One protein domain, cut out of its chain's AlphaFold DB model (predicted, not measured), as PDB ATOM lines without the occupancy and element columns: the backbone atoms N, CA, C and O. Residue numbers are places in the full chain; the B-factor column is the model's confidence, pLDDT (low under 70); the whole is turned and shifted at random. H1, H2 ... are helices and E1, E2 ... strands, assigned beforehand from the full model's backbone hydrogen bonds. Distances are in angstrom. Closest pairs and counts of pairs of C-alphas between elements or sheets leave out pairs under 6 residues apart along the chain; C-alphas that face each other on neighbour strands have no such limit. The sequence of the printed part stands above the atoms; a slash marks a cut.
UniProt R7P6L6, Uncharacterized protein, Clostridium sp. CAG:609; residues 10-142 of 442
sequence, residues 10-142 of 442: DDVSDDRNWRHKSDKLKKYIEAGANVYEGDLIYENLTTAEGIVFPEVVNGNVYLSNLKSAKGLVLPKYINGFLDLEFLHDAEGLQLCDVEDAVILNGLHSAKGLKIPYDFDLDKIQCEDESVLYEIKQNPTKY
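What this domain is: This is residues 10 to 142 of the 442 residues of an uncharacterized protein of Clostridium sp. CAG:609 (UniProt R7P6L6). With little regular structure, the chain winds in stacked turns, a solenoid with E2, E4, E5 side by side in one wall, E1 and E3 in another, H1 and H2 at one end, H3 at the other. The printed part has 133 residues, 43 in named elements, ordered H1 H2 E1 E2 E3 E4 E5 H3: mixed class, both sheets parallel. It is compact, radius of gyration of the C-alphas 14.4 A, spanning 43 by 28 by 19 A.

Where its parts are: E2 is residues 40 to 42, E4 61 to 64, E5 82 to 85, E1 35 to 37, E3 56 to 58. H1, 10 to 13, begins at C-alpha (375.843, 228.112, 413.141). H2, 18 to 30, measures 18.3 A; H3, 129 to 137, 12.0 A, ends at C-alpha (395.739, 228.340, 451.091).

How they stand to each other: Within hydrogen-bond range are N 62 and O 40 of E4 and E2, 2.9 A; N 83 and O 61 of E5 and E4, 2.8 A; N 36 and O 56 of E1 and E3, 2.9 A. H2 only grazes E2's sheet, with residues 18 to 22. With residues 21 to 25 alone it touches H1, closest C-alphas Lys 21 and Val 12, 5.6 A. H3 is not on that sheet. In H2 and H3 every O i to N i+4 pair is within range.

The domain as a whole: The printed part has no cut. The longest link, E5 to H3, has 43 residues. Confidence is under 70 at, among others, 135 to 142.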
ATOM      1  N   ASP A  10     377.173 228.726 412.943       62.28
ATOM      2  CA  ASP A  10     375.843 228.112 413.141       62.28
ATOM      3  C   ASP A  10     375.855 226.588 412.873       62.28
ATOM      4  O   ASP A  10     375.118 225.823 413.489       62.28
ATOM      5  N   ASP A  11     376.727 226.107 411.979       67.38
ATOM      6  CA  ASP A  11     376.878 224.671 411.701       67.38
ATOM      7  C   ASP A  11     377.767 223.937 412.723       67.38
ATOM      8  O   ASP A  11     377.819 222.699 412.728       67.38
ATOM      9  N   VAL A  12     378.477 224.684 413.573       71.56
ATOM     10  CA  VAL A  12     379.324 224.182 414.663       71.56
ATOM     11  C   VAL A  12     378.486 223.975 415.923       71.56
ATOM     12  O   VAL A  12     378.630 222.940 416.580       71.56
ATOM     13  N   SER A  13     377.583 224.907 416.246       67.94
ATOM     14  CA  SER A  13     376.725 224.822 417.435       67.94
ATOM     15  C   SER A  13     375.784 223.614 417.399       67.94
ATOM     16  O   SER A  13     375.642 222.925 418.408       67.94
ATOM     17  N   ASP A  14     375.221 223.295 416.229       71.06
ATOM     18  CA  ASP A  14     374.237 222.215 416.053       71.06
ATOM     19  C   ASP A  14     374.854 220.800 416.022       71.06
ATOM     20  O   ASP A  14     374.140 219.789 416.014       71.06
ATOM     21  N   ASP A  15     376.187 220.694 415.995       76.19
ATOM     22  CA  ASP A  15     376.872 219.410 415.885       76.19
ATOM     23  C   ASP A  15     377.015 218.709 417.240       76.19
ATOM     24  O   ASP A  15     377.734 219.159 418.132       76.19
ATOM     25  N   ARG A  16     376.358 217.557 417.388       80.69
ATOM     26  CA  ARG A  16     376.427 216.748 418.615       80.69
ATOM     27  C   ARG A  16     377.648 215.831 418.679       80.69
ATOM     28  O   ARG A  16     377.909 215.250 419.729       80.69
ATOM     29  N   ASN A  17     378.401 215.666 417.589       87.69
ATOM     30  CA  ASN A  17     379.637 214.890 417.608       87.69
ATOM     31  C   ASN A  17     380.829 215.824 417.843       87.69
ATOM     32  O   ASN A  17     381.234 216.572 416.954       87.69
ATOM     33  N   TRP A  18     381.428 215.739 419.033       88.88
ATOM     34  CA  TRP A  18     382.519 216.630 419.428       88.88
ATOM     35  C   TRP A  18     383.731 216.587 418.484       88.88
ATOM     36  O   TRP A  18     384.351 217.621 418.254       88.88
ATOM     37  N   ARG A  19     384.043 215.433 417.870       89.25
ATOM     38  CA  ARG A  19     385.169 215.325 416.926       89.25
ATOM     39  C   ARG A  19     384.890 216.066 415.629       89.25
ATOM     40  O   ARG A  19     385.734 216.815 415.154       89.25
ATOM     41  N   HIS A  20     383.683 215.904 415.093       90.12
ATOM     42  CA  HIS A  20     383.274 216.630 413.895       90.12
ATOM     43  C   HIS A  20     383.216 218.142 414.153       90.12
ATOM     44  O   HIS A  20     383.637 218.930 413.305       90.12
ATOM     45  N   LYS A  21     382.778 218.543 415.354       89.50
ATOM     46  CA  LYS A  21     382.817 219.937 415.812       89.50
ATOM     47  C   LYS A  21     384.245 220.494 415.820       89.50
ATOM     48  O   LYS A  21     384.490 221.538 415.216       89.50
ATOM     49  N   SER A  22     385.200 219.782 416.421       90.00
ATOM     50  CA  SER A  22     386.608 220.199 416.440       90.00
ATOM     51  C   SER A  22     387.245 220.228 415.040       90.00
ATOM     52  O   SER A  22     387.996 221.155 414.741       90.00
ATOM     53  N   ASP A  23     386.892 219.303 414.139       89.44
ATOM     54  CA  ASP A  23     387.354 219.321 412.738       89.44
ATOM     55  C   ASP A  23     386.844 220.546 411.962       89.44
ATOM     56  O   ASP A  23     387.569 221.113 411.138       89.44
ATOM     57  N   LYS A  24     385.597 220.968 412.208       86.94
ATOM     58  CA  LYS A  24     385.035 222.198 411.630       86.94
ATOM     59  C   LYS A  24     385.749 223.435 412.166       86.94
ATOM     60  O   LYS A  24     386.221 224.244 411.369       86.94
ATOM     61  N   LEU A  25     385.891 223.548 413.490       85.19
ATOM     62  CA  LEU A  25     386.607 224.660 414.128       85.19
ATOM     63  C   LEU A  25     388.036 224.783 413.603       85.19
ATOM     64  O   LEU A  25     388.464 225.879 413.252       85.19
ATOM     65  N   LYS A  26     388.741 223.660 413.443       86.88
ATOM     66  CA  LYS A  26     390.089 223.640 412.872       86.88
ATOM     67  C   LYS A  26     390.145 224.275 411.480       86.88
ATOM     68  O   LYS A  26     391.007 225.114 411.240       86.88
ATOM     69  N   LYS A  27     389.208 223.940 410.587       83.44
ATOM     70  CA  LYS A  27     389.133 224.543 409.241       83.44
ATOM     71  C   LYS A  27     388.893 226.051 409.295       83.44
ATOM     72  O   LYS A  27     389.473 226.784 408.498       83.44
ATOM     73  N   TYR A  28     388.047 226.516 410.215       79.88
ATOM     74  CA  TYR A  28     387.767 227.945 410.379       79.88
ATOM     75  C   TYR A  28     388.974 228.709 410.938       79.88
ATOM     76  O   TYR A  28     389.306 229.777 410.426       79.88
ATOM     77  N   ILE A  29     389.683 228.134 411.910       77.12
ATOM     78  CA  ILE A  29     390.916 228.704 412.471       77.12
ATOM     79  C   ILE A  29     392.014 228.765 411.402       77.12
ATOM     80  O   ILE A  29     392.656 229.800 411.234       77.12
ATOM     81  N   GLU A  30     392.185 227.705 410.605       77.88
ATOM     82  CA  GLU A  30     393.118 227.687 409.465       77.88
ATOM     83  C   GLU A  30     392.764 228.743 408.398       77.88
ATOM     84  O   GLU A  30     393.649 229.244 407.704       77.88
ATOM     85  N   ALA A  31     391.487 229.127 408.296       72.56
ATOM     86  CA  ALA A  31     391.007 230.216 407.445       72.56
ATOM     87  C   ALA A  31     391.097 231.616 408.100       72.56
ATOM     88  O   ALA A  31     390.714 232.604 407.470       72.56
ATOM     89  N   GLY A  32     391.618 231.720 409.329       65.62
ATOM     90  CA  GLY A  32     391.853 232.975 410.052       65.62
ATOM     91  C   GLY A  32     390.734 233.410 411.006       65.62
ATOM     92  O   GLY A  32     390.771 234.538 411.503       65.62
ATOM     93  N   ALA A  33     389.738 232.562 411.268       71.00
ATOM     94  CA  ALA A  33     388.672 232.848 412.228       71.00
ATOM     95  C   ALA A  33     389.075 232.396 413.644       71.00
ATOM     96  O   ALA A  33     388.835 231.260 414.044       71.00
ATOM     97  N   ASN A  34     389.686 233.311 414.404       71.38
ATOM     98  CA  ASN A  34     390.209 233.043 415.753       71.38
ATOM     99  C   ASN A  34     389.253 233.429 416.895       71.38
ATOM    100  O   ASN A  34     389.593 233.224 418.058       71.38
ATOM    101  N   VAL A  35     388.088 233.997 416.578       70.62
ATOM    102  CA  VAL A  35     387.068 234.415 417.551       70.62
ATOM    103  C   VAL A  35     385.779 233.664 417.250       70.62
ATOM    104  O   VAL A  35     385.304 233.712 416.116       70.62
ATOM    105  N   TYR A  36     385.235 232.981 418.253       75.88
ATOM    106  CA  TYR A  36     383.946 232.297 418.184       75.88
ATOM    107  C   TYR A  36     382.900 233.061 418.989       75.88
ATOM    108  O   TYR A  36     383.167 233.454 420.120       75.88
ATOM    109  N   GLU A  37     381.714 233.246 418.414       75.19
ATOM    110  CA  GLU A  37     380.585 233.922 419.058       75.19
ATOM    111  C   GLU A  37     379.549 232.887 419.512       75.19
ATOM    112  O   GLU A  37     378.993 232.166 418.678       75.19
ATOM    113  N   GLY A  38     379.273 232.834 420.818       76.12
ATOM    114  CA  GLY A  38     378.313 231.917 421.436       76.12
ATOM    115  C   GLY A  38     378.949 230.793 422.257       76.12
ATOM    116  O   GLY A  38     380.166 230.723 422.428       76.12
ATOM    117  N   ASP A  39     378.100 229.896 422.759       83.69
ATOM    118  CA  ASP A  39     378.521 228.810 423.646       83.69
ATOM    119  C   ASP A  39     379.126 227.628 422.869       83.69
ATOM    120  O   ASP A  39     378.610 227.193 421.830       83.69
ATOM    121  N   LEU A  40     380.207 227.064 423.407       88.12
ATOM    122  CA  LEU A  40     380.827 225.833 422.925       88.12
ATOM    123  C   LEU A  40     380.524 224.688 423.882       88.12
ATOM    124  O   LEU A  40     381.127 224.565 424.943       88.12
ATOM    125  N   ILE A  41     379.606 223.821 423.463       89.56
ATOM    126  CA  ILE A  41     379.170 222.664 424.246       89.56
ATOM    127  C   ILE A  41     379.763 221.385 423.653       89.56
ATOM    128  O   ILE A  41     379.517 221.051 422.485       89.56
ATOM    129  N   TYR A  42     380.521 220.657 424.463       90.00
ATOM    130  CA  TYR A  42     381.104 219.363 424.145       90.00
ATOM    131  C   TYR A  42     380.593 218.307 425.127       90.00
ATOM    132  O   TYR A  42     380.976 218.278 426.292       90.00
ATOM    133  N   GLU A  43     379.740 217.410 424.635       87.38
ATOM    134  CA  GLU A  43     379.114 216.363 425.445       87.38
ATOM    135  C   GLU A  43     379.722 214.986 425.163       87.38
ATOM    136  O   GLU A  43     380.230 214.715 424.069       87.38
ATOM    137  N   ASN A  44     379.580 214.070 426.126       87.38
ATOM    138  CA  ASN A  44     379.999 212.669 426.009       87.38
ATOM    139  C   ASN A  44     381.488 212.516 425.656       87.38
ATOM    140  O   ASN A  44     381.876 211.636 424.875       87.38
ATOM    141  N   LEU A  45     382.331 213.381 426.226       89.94
ATOM    142  CA  LEU A  45     383.771 213.289 426.046       89.94
ATOM    143  C   LEU A  45     384.289 211.982 426.652       89.94
ATOM    144  O   LEU A  45     383.789 211.470 427.650       89.94
ATOM    145  N   THR A  46     385.288 211.415 425.987       88.56
ATOM    146  CA  THR A  46     386.033 210.238 426.465       88.56
ATOM    147  C   THR A  46     387.525 210.533 426.598       88.56
ATOM    148  O   THR A  46     388.247 209.778 427.238       88.56
ATOM    149  N   THR A  47     387.982 211.634 425.999       90.50
ATOM    150  CA  THR A  47     389.348 212.157 426.028       90.50
ATOM    151  C   THR A  47     389.318 213.631 425.615       90.50
ATOM    152  O   THR A  47     388.410 214.036 424.884       90.50
ATOM    153  N   ALA A  48     390.310 214.411 426.047       90.62
ATOM    154  CA  ALA A  48     390.544 215.765 425.551       90.62
ATOM    155  C   ALA A  48     391.324 215.791 424.221       90.62
ATOM    156  O   ALA A  48     391.392 216.818 423.546       90.62
ATOM    157  N   GLU A  49     391.919 214.663 423.823       90.12
ATOM    158  CA  GLU A  49     392.806 214.606 422.666       90.12
ATOM    159  C   GLU A  49     392.058 214.840 421.343       90.12
ATOM    160  O   GLU A  49     391.162 214.083 420.930       90.12
ATOM    161  N   GLY A  50     392.481 215.893 420.646       86.06
ATOM    162  CA  GLY A  50     391.895 216.336 419.386       86.06
ATOM    163  C   GLY A  50     390.740 217.322 419.544       86.06
ATOM    164  O   GLY A  50     390.134 217.664 418.529       86.06
ATOM    165  N   ILE A  51     390.438 217.789 420.762       92.81
ATOM    166  CA  ILE A  51     389.579 218.963 420.943       92.81
ATOM    167  C   ILE A  51     390.323 220.189 420.407       92.81
ATOM    168  O   ILE A  51     391.517 220.365 420.646       92.81
ATOM    169  N   VAL A  52     389.610 221.027 419.659       90.06
ATOM    170  CA  VAL A  52     390.144 222.258 419.077       90.06
ATOM    171  C   VAL A  52     389.297 223.435 419.531       90.06
ATOM    172  O   VAL A  52     388.066 223.376 419.484       90.06
ATOM    173  N   PHE A  53     389.974 224.511 419.921       88.50
ATOM    174  CA  PHE A  53     389.367 225.780 420.293       88.50
ATOM    175  C   PHE A  53     389.910 226.933 419.438       88.50
ATOM    176  O   PHE A  53     391.072 226.888 419.028       88.50
ATOM    177  N   PRO A  54     389.094 227.974 419.187       78.50
ATOM    178  CA  PRO A  54     389.591 229.264 418.722       78.50
ATOM    179  C   PRO A  54     390.421 229.954 419.815       78.50
ATOM    180  O   PRO A  54     390.417 229.536 420.971       78.50
ATOM    181  N   GLU A  55     391.126 231.035 419.468       75.44
ATOM    182  CA  GLU A  55     391.883 231.805 420.466       75.44
ATOM    183  C   GLU A  55     390.958 232.491 421.482       75.44
ATOM    184  O   GLU A  55     391.303 232.556 422.661       75.44
ATOM    185  N   VAL A  56     389.796 232.982 421.035       71.25
ATOM    186  CA  VAL A  56     388.801 233.672 421.870       71.25
ATOM    187  C   VAL A  56     387.428 233.027 421.701       71.25
ATOM    188  O   VAL A  56     386.981 232.793 420.574       71.25
ATOM    189  N   VAL A  57     386.741 232.803 422.818       76.06
ATOM    190  CA  VAL A  57     385.334 232.389 422.861       76.06
ATOM    191  C   VAL A  57     384.519 233.482 423.554       76.06
ATOM    192  O   VAL A  57     384.709 233.755 424.736       76.06
ATOM    193  N   ASN A  58     383.610 234.113 422.813       71.19
ATOM    194  CA  ASN A  58     382.633 235.078 423.317       71.19
ATOM    195  C   ASN A  58     381.359 234.345 423.754       71.19
ATOM    196  O   ASN A  58     380.322 234.410 423.091       71.19
ATOM    197  N   GLY A  59     381.471 233.590 424.842       73.75
ATOM    198  CA  GLY A  59     380.420 232.736 425.383       73.75
ATOM    199  C   GLY A  59     380.993 231.716 426.361       73.75
ATOM    200  O   GLY A  59     382.169 231.782 426.727       73.75
ATOM    201  N   ASN A  60     380.166 230.763 426.775       86.00
ATOM    202  CA  ASN A  60     380.537 229.741 427.749       86.00
ATOM    203  C   ASN A  60     381.159 228.517 427.069       86.00
ATOM    204  O   ASN A  60     380.820 228.168 425.934       86.00
ATOM    205  N   VAL A  61     382.043 227.822 427.781       91.94
ATOM    206  CA  VAL A  61     382.643 226.565 427.324       91.94
ATOM    207  C   VAL A  61     382.245 225.447 428.277       91.94
ATOM    208  O   VAL A  61     382.590 225.493 429.451       91.94
ATOM    209  N   TYR A  62     381.574 224.421 427.755       92.94
ATOM    210  CA  TYR A  62     381.133 223.252 428.514       92.94
ATOM    211  C   TYR A  62     381.808 221.991 427.986       92.94
ATOM    212  O   TYR A  62     381.751 221.695 426.787       92.94
ATOM    213  N   LEU A  63     382.425 221.233 428.883       94.06
ATOM    214  CA  LEU A  63     383.129 219.986 428.602       94.06
ATOM    215  C   LEU A  63     382.595 218.905 429.553       94.06
ATOM    216  O   LEU A  63     383.119 218.721 430.650       94.06
ATOM    217  N   SER A  64     381.565 218.171 429.130       90.19
ATOM    218  CA  SER A  64     380.913 217.164 429.978       90.19
ATOM    219  C   SER A  64     381.494 215.762 429.789       90.19
ATOM    220  O   SER A  64     381.757 215.312 428.664       90.19
ATOM    221  N   ASN A  65     381.599 215.026 430.904       88.62
ATOM    222  CA  ASN A  65     382.098 213.646 431.003       88.62
ATOM    223  C   ASN A  65     383.609 213.500 430.714       88.62
ATOM    224  O   ASN A  65     384.105 212.396 430.466       88.62
ATOM    225  N   LEU A  66     384.360 214.606 430.754       91.38
ATOM    226  CA  LEU A  66     385.808 214.600 430.570       91.38
ATOM    227  C   LEU A  66     386.508 214.205 431.874       91.38
ATOM    228  O   LEU A  66     386.761 215.045 432.722       91.38
ATOM    229  N   LYS A  67     386.880 212.931 432.015       92.00
ATOM    230  CA  LYS A  67     387.452 212.413 433.274       92.00
ATOM    231  C   LYS A  67     388.890 212.847 433.576       92.00
ATOM    232  O   LYS A  67     389.277 212.832 434.739       92.00
ATOM    233  N   SER A  68     389.678 213.191 432.557       92.50
ATOM    234  CA  SER A  68     391.072 213.636 432.698       92.50
ATOM    235  C   SER A  68     391.346 214.786 431.736       92.50
ATOM    236  O   SER A  68     390.940 214.731 430.571       92.50
ATOM    237  N   ALA A  69     392.054 215.809 432.215       92.75
ATOM    238  CA  ALA A  69     392.426 216.984 431.431       92.75
ATOM    239  C   ALA A  69     393.653 216.763 430.531       92.75
ATOM    240  O   ALA A  69     394.056 217.664 429.792       92.75
ATOM    241  N   LYS A  70     394.262 215.576 430.563       92.06
ATOM    242  CA  LYS A  70     395.473 215.288 429.801       92.06
ATOM    243  C   LYS A  70     395.259 215.506 428.300       92.06
ATOM    244  O   LYS A  70     394.456 214.826 427.663       92.06
ATOM    245  N   GLY A  71     396.038 216.424 427.729       86.19
ATOM    246  CA  GLY A  71     395.962 216.791 426.312       86.19
ATOM    247  C   GLY A  71     394.916 217.861 425.987       86.19
ATOM    248  O   GLY A  71     394.754 218.185 424.812       86.19
ATOM    249  N   LEU A  72     394.233 218.421 426.993       93.38
ATOM    250  CA  LEU A  72     393.348 219.568 426.818       93.38
ATOM    251  C   LEU A  72     394.169 220.845 426.632       93.38
ATOM    252  O   LEU A  72     395.049 221.157 427.431       93.38
ATOM    253  N   VAL A  73     393.842 221.606 425.592       90.75
ATOM    254  CA  VAL A  73     394.404 222.936 425.345       90.75
ATOM    255  C   VAL A  73     393.236 223.901 425.260       90.75
ATOM    256  O   VAL A  73     392.463 223.835 424.309       90.75
ATOM    257  N   LEU A  74     393.073 224.746 426.276       91.31
ATOM    258  CA  LEU A  74     391.982 225.717 426.348       91.31
ATOM    259  C   LEU A  74     392.200 226.899 425.376       91.31
ATOM    260  O   LEU A  74     393.331 227.117 424.924       91.31
ATOM    261  N   PRO A  75     391.139 227.672 425.057       81.06
ATOM    262  CA  PRO A  75     391.279 228.988 424.428       81.06
ATOM    263  C   PRO A  75     392.251 229.887 425.203       81.06
ATOM    264  O   PRO A  75     392.563 229.622 426.360       81.06
ATOM    265  N   LYS A  76     392.689 230.999 424.608       72.19
ATOM    266  CA  LYS A  76     393.411 232.033 425.371       72.19
ATOM    267  C   LYS A  76     392.457 232.821 426.270       72.19
ATOM    268  O   LYS A  76     392.830 233.150 427.389       72.19
ATOM    269  N   TYR A  77     391.247 233.091 425.772       67.88
ATOM    270  CA  TYR A  77     390.239 233.900 426.454       67.88
ATOM    271  C   TYR A  77     388.839 233.293 426.332       67.88
ATOM    272  O   TYR A  77     388.419 232.907 425.235       67.88
ATOM    273  N   ILE A  78     388.107 233.276 427.445       75.50
ATOM    274  CA  ILE A  78     386.690 232.910 427.530       75.50
ATOM    275  C   ILE A  78     385.938 234.078 428.184       75.50
ATOM    276  O   ILE A  78     386.084 234.326 429.382       75.50
ATOM    277  N   ASN A  79     385.117 234.787 427.407       63.41
ATOM    278  CA  ASN A  79     384.265 235.888 427.886       63.41
ATOM    279  C   ASN A  79     382.917 235.341 428.391       63.41
ATOM    280  O   ASN A  79     381.853 235.644 427.853       63.41
ATOM    281  N   GLY A  80     383.006 234.424 429.353       73.25
ATOM    282  CA  GLY A  80     381.914 233.654 429.944       73.25
ATOM    283  C   GLY A  80     382.474 232.737 431.031       73.25
ATOM    284  O   GLY A  80     383.537 233.027 431.591       73.25
ATOM    285  N   PHE A  81     381.812 231.614 431.312       84.44
ATOM    286  CA  PHE A  81     382.335 230.594 432.227       84.44
ATOM    287  C   PHE A  81     382.884 229.353 431.509       84.44
ATOM    288  O   PHE A  81     382.499 229.023 430.386       84.44
ATOM    289  N   LEU A  82     383.792 228.657 432.190       95.06
ATOM    290  CA  LEU A  82     384.333 227.357 431.804       95.06
ATOM    291  C   LEU A  82     383.789 226.291 432.755       95.06
ATOM    292  O   LEU A  82     384.027 226.374 433.956       95.06
ATOM    293  N   ASP A  83     383.116 225.280 432.218       94.69
ATOM    294  CA  ASP A  83     382.553 224.168 432.983       94.69
ATOM    295  C   ASP A  83     383.167 222.831 432.548       94.69
ATOM    296  O   ASP A  83     383.023 222.394 431.401       94.69
ATOM    297  N   LEU A  84     383.893 222.205 433.473       94.06
ATOM    298  CA  LEU A  84     384.544 220.906 433.336       94.06
ATOM    299  C   LEU A  84     383.818 219.897 434.234       94.06
ATOM    300  O   LEU A  84     384.237 219.615 435.357       94.06
ATOM    301  N   GLU A  85     382.715 219.359 433.725       87.69
ATOM    302  CA  GLU A  85     381.828 218.473 434.473       87.69
ATOM    303  C   GLU A  85     382.342 217.019 434.463       87.69
ATOM    304  O   GLU A  85     382.576 216.424 433.402       87.69
ATOM    305  N   PHE A  86     382.452 216.421 435.655       88.06
ATOM    306  CA  PHE A  86     383.004 215.082 435.921       88.06
ATOM    307  C   PHE A  86     384.516 214.951 435.677       88.06
ATOM    308  O   PHE A  86     385.003 213.872 435.320       88.06
ATOM    309  N   LEU A  87     385.273 216.030 435.895       92.81
ATOM    310  CA  LEU A  87     386.730 216.011 435.814       92.81
ATOM    311  C   LEU A  87     387.343 215.429 437.089       92.81
ATOM    312  O   LEU A  87     387.369 216.089 438.116       92.81
ATOM    313  N   HIS A  88     387.888 214.215 437.019       91.69
ATOM    314  CA  HIS A  88     388.483 213.541 438.181       91.69
ATOM    315  C   HIS A  88     389.986 213.786 438.333       91.69
ATOM    316  O   HIS A  88     390.529 213.622 439.423       91.69
ATOM    317  N   ASP A  89     390.655 214.160 437.243       90.94
ATOM    318  CA  ASP A  89     392.100 214.345 437.178       90.94
ATOM    319  C   ASP A  89     392.457 215.626 436.410       90.94
ATOM    320  O   ASP A  89     392.216 215.740 435.203       90.94
ATOM    321  N   ALA A  90     393.040 216.589 437.128       92.50
ATOM    322  CA  ALA A  90     393.472 217.877 436.595       92.50
ATOM    323  C   ALA A  90     394.895 217.847 436.009       92.50
ATOM    324  O   ALA A  90     395.395 218.894 435.591       92.50
ATOM    325  N   GLU A  91     395.573 216.695 435.960       89.56
ATOM    326  CA  GLU A  91     396.930 216.616 435.422       89.56
ATOM    327  C   GLU A  91     396.991 217.106 433.965       89.56
ATOM    328  O   GLU A  91     396.370 216.556 433.051       89.56
ATOM    329  N   GLY A  92     397.774 218.167 433.746       83.19
ATOM    330  CA  GLY A  92     397.925 218.802 432.437       83.19
ATOM    331  C   GLY A  92     396.894 219.892 432.135       83.19
ATOM    332  O   GLY A  92     396.990 220.502 431.070       83.19
ATOM    333  N   LEU A  93     395.965 220.187 433.052       91.94
ATOM    334  CA  LEU A  93     395.038 221.310 432.922       91.94
ATOM    335  C   LEU A  93     395.755 222.631 433.197       91.94
ATOM    336  O   LEU A  93     396.143 222.905 434.332       91.94
ATOM    337  N   GLN A  94     395.868 223.474 432.176       89.81
ATOM    338  CA  GLN A  94     396.295 224.860 432.319       89.81
ATOM    339  C   GLN A  94     395.108 225.784 432.072       89.81
ATOM    340  O   GLN A  94     394.571 225.804 430.965       89.81
ATOM    341  N   LEU A  95     394.701 226.530 433.100       87.31
ATOM    342  CA  LEU A  95     393.631 227.513 432.985       87.31
ATOM    343  C   LEU A  95     394.048 228.666 432.066       87.31
ATOM    344  O   LEU A  95     395.227 229.005 431.943       87.31
ATOM    345  N   CYS A  96     393.043 229.250 431.426       78.25
ATOM    346  CA  CYS A  96     393.148 230.438 430.592       78.25
ATOM    347  C   CYS A  96     392.445 231.618 431.270       78.25
ATOM    348  O   CYS A  96     391.914 231.473 432.375       78.25
ATOM    349  N   ASP A  97     392.423 232.777 430.618       70.69
ATOM    350  CA  ASP A  97     391.687 233.924 431.135       70.69
ATOM    351  C   ASP A  97     390.181 233.709 430.957       70.69
ATOM    352  O   ASP A  97     389.679 233.597 429.835       70.69
ATOM    353  N   VAL A  98     389.464 233.657 432.081       72.50
ATOM    354  CA  VAL A  98     388.012 233.441 432.139       72.50
ATOM    355  C   VAL A  98     387.339 234.629 432.829       72.50
ATOM    356  O   VAL A  98     387.738 235.050 433.925       72.50
ATOM    357  N   GLU A  99     386.327 235.198 432.175       69.12
ATOM    358  CA  GLU A  99     385.624 236.390 432.661       69.12
ATOM    359  C   GLU A  99     384.764 236.093 433.894       69.12
ATOM    360  O   GLU A  99     384.888 236.821 434.882       69.12
ATOM    361  N   ASP A 100     383.989 235.005 433.889       71.50
ATOM    362  CA  ASP A 100     382.999 234.735 434.939       71.50
ATOM    363  C   ASP A 100     383.481 233.723 435.990       71.50
ATOM    364  O   ASP A 100     383.879 234.110 437.089       71.50
ATOM    365  N   ALA A 101     383.432 232.424 435.682       81.94
ATOM    366  CA  ALA A 101     383.738 231.349 436.627       81.94
ATOM    367  C   ALA A 101     384.414 230.152 435.946       81.94
ATOM    368  O   ALA A 101     384.195 229.888 434.765       81.94
ATOM    369  N   VAL A 102     385.209 229.404 436.710       94.31
ATOM    370  CA  VAL A 102     385.771 228.107 436.315       94.31
ATOM    371  C   VAL A 102     385.217 227.045 437.253       94.31
ATOM    372  O   VAL A 102     385.519 227.048 438.445       94.31
ATOM    373  N   ILE A 103     384.412 226.142 436.713       93.75
ATOM    374  CA  ILE A 103     383.709 225.094 437.446       93.75
ATOM    375  C   ILE A 103     384.442 223.770 437.198       93.75
ATOM    376  O   ILE A 103     384.541 223.310 436.063       93.75
ATOM    377  N   LEU A 104     384.991 223.171 438.258       93.25
ATOM    378  CA  LEU A 104     385.805 221.946 438.232       93.25
ATOM    379  C   LEU A 104     385.100 220.799 438.976       93.25
ATOM    380  O   LEU A 104     385.662 220.183 439.883       93.25
ATOM    381  N   ASN A 105     383.838 220.540 438.640       85.62
ATOM    382  CA  ASN A 105     383.024 219.565 439.367       85.62
ATOM    383  C   ASN A 105     383.481 218.118 439.103       85.62
ATOM    384  O   ASN A 105     383.663 217.699 437.959       85.62
ATOM    385  N   GLY A 106     383.612 217.334 440.177       84.81
ATOM    386  CA  GLY A 106     384.099 215.947 440.149       84.81
ATOM    387  C   GLY A 106     385.584 215.778 440.485       84.81
ATOM    388  O   GLY A 106     386.067 214.639 440.502       84.81
ATOM    389  N   LEU A 107     386.291 216.880 440.759       91.25
ATOM    390  CA  LEU A 107     387.700 216.885 441.125       91.25
ATOM    391  C   LEU A 107     387.854 216.663 442.635       91.25
ATOM    392  O   LEU A 107     387.259 217.377 443.432       91.25
ATOM    393  N   HIS A 108     388.699 215.705 443.023       88.44
ATOM    394  CA  HIS A 108     389.005 215.397 444.433       88.44
ATOM    395  C   HIS A 108     390.452 215.756 444.822       88.44
ATOM    396  O   HIS A 108     390.896 215.514 445.941       88.44
ATOM    397  N   SER A 109     391.232 216.294 443.877       87.44
ATOM    398  CA  SER A 109     392.601 216.762 444.094       87.44
ATOM    399  C   SER A 109     392.979 217.813 443.053       87.44
ATOM    400  O   SER A 109     392.773 217.602 441.861       87.44
ATOM    401  N   ALA A 110     393.611 218.909 443.477       86.19
ATOM    402  CA  ALA A 110     394.139 219.933 442.570       86.19
ATOM    403  C   ALA A 110     395.490 219.553 441.928       86.19
ATOM    404  O   ALA A 110     396.107 220.360 441.231       86.19
ATOM    405  N   LYS A 111     396.010 218.343 442.177       85.75
ATOM    406  CA  LYS A 111     397.334 217.924 441.700       85.75
ATOM    407  C   LYS A 111     397.441 218.052 440.174       85.75
ATOM    408  O   LYS A 111     396.650 217.485 439.433       85.75
ATOM    409  N   GLY A 112     398.472 218.765 439.718       81.06
ATOM    410  CA  GLY A 112     398.754 218.955 438.293       81.06
ATOM    411  C   GLY A 112     397.982 220.096 437.621       81.06
ATOM    412  O   GLY A 112     398.289 220.398 436.467       81.06
ATOM    413  N   LEU A 113     397.066 220.757 438.343       89.44
ATOM    414  CA  LEU A 113     396.405 221.986 437.908       89.44
ATOM    415  C   LEU A 113     397.417 223.134 437.797       89.44
ATOM    416  O   LEU A 113     398.268 223.323 438.667       89.44
ATOM    417  N   LYS A 114     397.285 223.918 436.731       83.44
ATOM    418  CA  LYS A 114     398.107 225.084 436.426       83.44
ATOM    419  C   LYS A 114     397.223 226.312 436.241       83.44
ATOM    420  O   LYS A 114     396.317 226.300 435.412       83.44
ATOM    421  N   ILE A 115     397.489 227.367 436.999       75.31
ATOM    422  CA  ILE A 115     396.656 228.571 437.082       75.31
ATOM    423  C   ILE A 115     397.489 229.789 436.642       75.31
ATOM    424  O   ILE A 115     398.634 229.920 437.080       75.31
ATOM    425  N   PRO A 116     396.978 230.690 435.784       65.00
ATOM    426  CA  PRO A 116     397.650 231.955 435.498       65.00
ATOM    427  C   PRO A 116     397.926 232.747 436.783       65.00
ATOM    428  O   PRO A 116     397.093 232.788 437.685       65.00
ATOM    429  N   TYR A 117     399.103 233.367 436.880       53.00
ATOM    430  CA  TYR A 117     399.554 234.038 438.107       53.00
ATOM    431  C   TYR A 117     398.621 235.175 438.573       53.00
ATOM    432  O   TYR A 117     398.542 235.486 439.760       53.00
ATOM    433  N   ASP A 118     397.908 235.813 437.648       49.66
ATOM    434  CA  ASP A 118     396.957 236.899 437.888       49.66
ATOM    435  C   ASP A 118     395.486 236.449 437.940       49.66
ATOM    436  O   ASP A 118     394.601 237.294 438.110       49.66
ATOM    437  N   PHE A 119     395.226 235.139 437.859       61.19
ATOM    438  CA  PHE A 119     393.880 234.576 437.880       61.19
ATOM    439  C   PHE A 119     393.180 234.818 439.225       61.19
ATOM    440  O   PHE A 119     393.747 234.623 440.303       61.19
ATOM    441  N   ASP A 120     391.910 235.212 439.167       63.91
ATOM    442  CA  ASP A 120     391.076 235.413 440.350       63.91
ATOM    443  C   ASP A 120     390.576 234.067 440.900       63.91
ATOM    444  O   ASP A 120     389.673 233.441 440.346       63.91
ATOM    445  N   LEU A 121     391.171 233.612 442.004       70.25
ATOM    446  CA  LEU A 121     390.861 232.315 442.612       70.25
ATOM    447  C   LEU A 121     389.437 232.220 443.173       70.25
ATOM    448  O   LEU A 121     388.953 231.107 443.384       70.25
ATOM    449  N   ASP A 122     388.749 233.341 443.403       76.00
ATOM    450  CA  ASP A 122     387.344 233.318 443.822       76.00
ATOM    451  C   ASP A 122     386.398 232.935 442.678       76.00
ATOM    452  O   ASP A 122     385.256 232.542 442.929       76.00
ATOM    453  N   LYS A 123     386.890 232.948 441.434       79.38
ATOM    454  CA  LYS A 123     386.174 232.424 440.266       79.38
ATOM    455  C   LYS A 123     386.219 230.900 440.168       79.38
ATOM    456  O   LYS A 123     385.461 230.341 439.378       79.38
ATOM    457  N   ILE A 124     387.088 230.222 440.925       88.25
ATOM    458  CA  ILE A 124     387.178 228.757 440.915       88.25
ATOM    459  C   ILE A 124     386.090 228.177 441.816       88.25
ATOM    460  O   ILE A 124     386.015 228.481 443.008       88.25
ATOM    461  N   GLN A 125     385.276 227.303 441.239       89.88
ATOM    462  CA  GLN A 125     384.209 226.574 441.907       89.88
ATOM    463  C   GLN A 125     384.469 225.074 441.785       89.88
ATOM    464  O   GLN A 125     384.839 224.577 440.723       89.88
ATOM    465  N   CYS A 126     384.293 224.351 442.883       89.94
ATOM    466  CA  CYS A 126     384.442 222.903 442.954       89.94
ATOM    467  C   CYS A 126     383.570 222.397 444.106       89.94
ATOM    468  O   CYS A 126     383.549 223.012 445.172       89.94
ATOM    469  N   GLU A 127     382.837 221.306 443.882       89.50
ATOM    470  CA  GLU A 127     381.972 220.686 444.896       89.50
ATOM    471  C   GLU A 127     382.769 220.185 446.112       89.50
ATOM    472  O   GLU A 127     382.312 220.297 447.248       89.50
ATOM    473  N   ASP A 128     383.982 219.674 445.885       84.50
ATOM    474  CA  ASP A 128     384.886 219.280 446.960       84.50
ATOM    475  C   ASP A 128     385.556 220.523 447.578       84.50
ATOM    476  O   ASP A 128     386.507 221.095 447.030       84.50
ATOM    477  N   GLU A 129     385.056 220.954 448.739       79.50
ATOM    478  CA  GLU A 129     385.564 222.131 449.456       79.50
ATOM    479  C   GLU A 129     387.036 221.992 449.874       79.50
ATOM    480  O   GLU A 129     387.728 223.003 450.024       79.50
ATOM    481  N   SER A 130     387.547 220.763 450.031       76.12
ATOM    482  CA  SER A 130     388.945 220.534 450.414       76.12
ATOM    483  C   SER A 130     389.915 220.956 449.308       76.12
ATOM    484  O   SER A 130     390.963 221.539 449.594       76.12
ATOM    485  N   VAL A 131     389.519 220.773 448.045       81.75
ATOM    486  CA  VAL A 131     390.270 221.202 446.858       81.75
ATOM    487  C   VAL A 131     390.316 222.729 446.781       81.75
ATOM    488  O   VAL A 131     391.387 223.311 446.596       81.75
ATOM    489  N   LEU A 132     389.173 223.398 446.984       74.56
ATOM    490  CA  LEU A 132     389.113 224.865 447.025       74.56
ATOM    491  C   LEU A 132     389.959 225.426 448.165       74.56
ATOM    492  O   LEU A 132     390.693 226.398 447.976       74.56
ATOM    493  N   TYR A 133     389.875 224.810 449.342       65.81
ATOM    494  CA  TYR A 133     390.674 225.198 450.494       65.81
ATOM    495  C   TYR A 133     392.173 225.041 450.202       65.81
ATOM    496  O   TYR A 133     392.936 225.976 450.438       65.81
ATOM    497  N   GLU A 134     392.600 223.920 449.615       74.38
ATOM    498  CA  GLU A 134     394.001 223.679 449.258       74.38
ATOM    499  C   GLU A 134     394.539 224.728 448.270       74.38
ATOM    500  O   GLU A 134     395.616 225.285 448.507       74.38
ATOM    501  N   ILE A 135     393.791 225.027 447.199       68.56
ATOM    502  CA  ILE A 135     394.173 226.026 446.186       68.56
ATOM    503  C   ILE A 135     394.261 227.422 446.812       68.56
ATOM    504  O   ILE A 135     395.238 228.135 446.584       68.56
ATOM    505  N   LYS A 136     393.279 227.812 447.637       66.12
ATOM    506  CA  LYS A 136     393.248 229.145 448.264       66.12
ATOM    507  C   LYS A 136     394.320 229.327 449.341       66.12
ATOM    508  O   LYS A 136     394.823 230.438 449.499       66.12
ATOM    509  N   GLN A 137     394.679 228.274 450.076       56.91
ATOM    510  CA  GLN A 137     395.739 228.340 451.091       56.91
ATOM    511  C   GLN A 137     397.148 228.233 450.490       56.91
ATOM    512  O   GLN A 137     398.086 228.792 451.057       56.91
ATOM    513  N   ASN A 138     397.306 227.557 449.345       55.47
ATOM    514  CA  ASN A 138     398.604 227.323 448.700       55.47
ATOM    515  C   ASN A 138     398.616 227.733 447.213       55.47
ATOM    516  O   ASN A 138     398.990 226.927 446.359       55.47
ATOM    517  N   PRO A 139     398.243 228.974 446.863       54.44
ATOM    518  CA  PRO A 139     398.032 229.368 445.468       54.44
ATOM    519  C   PRO A 139     399.320 229.320 444.629       54.44
ATOM    520  O   PRO A 139     399.302 228.953 443.457       54.44
ATOM    521  N   THR A 140     400.470 229.572 445.259       52.22
ATOM    522  CA  THR A 140     401.797 229.515 444.626       52.22
ATOM    523  C   THR A 140     402.204 228.115 444.164       52.22
ATOM    524  O   THR A 140     403.070 227.999 443.305       52.22
ATOM    525  N   LYS A 141     401.579 227.053 444.692       60.78
ATOM    526  CA  LYS A 141     401.781 225.667 444.233       60.78
ATOM    527  C   LYS A 141     401.203 225.432 442.834       60.78
ATOM    528  O   LYS A 141     401.659 224.531 442.136       60.78
ATOM    529  N   TYR A 142     400.192 226.213 442.458       67.12
ATOM    530  CA  TYR A 142     399.399 226.017 441.244       67.12
ATOM    531  C   TYR A 142     399.659 227.081 440.185       67.12
ATOM    532  O   TYR A 142     399.336 226.860 439.020       67.12
TER     533      TYR A 142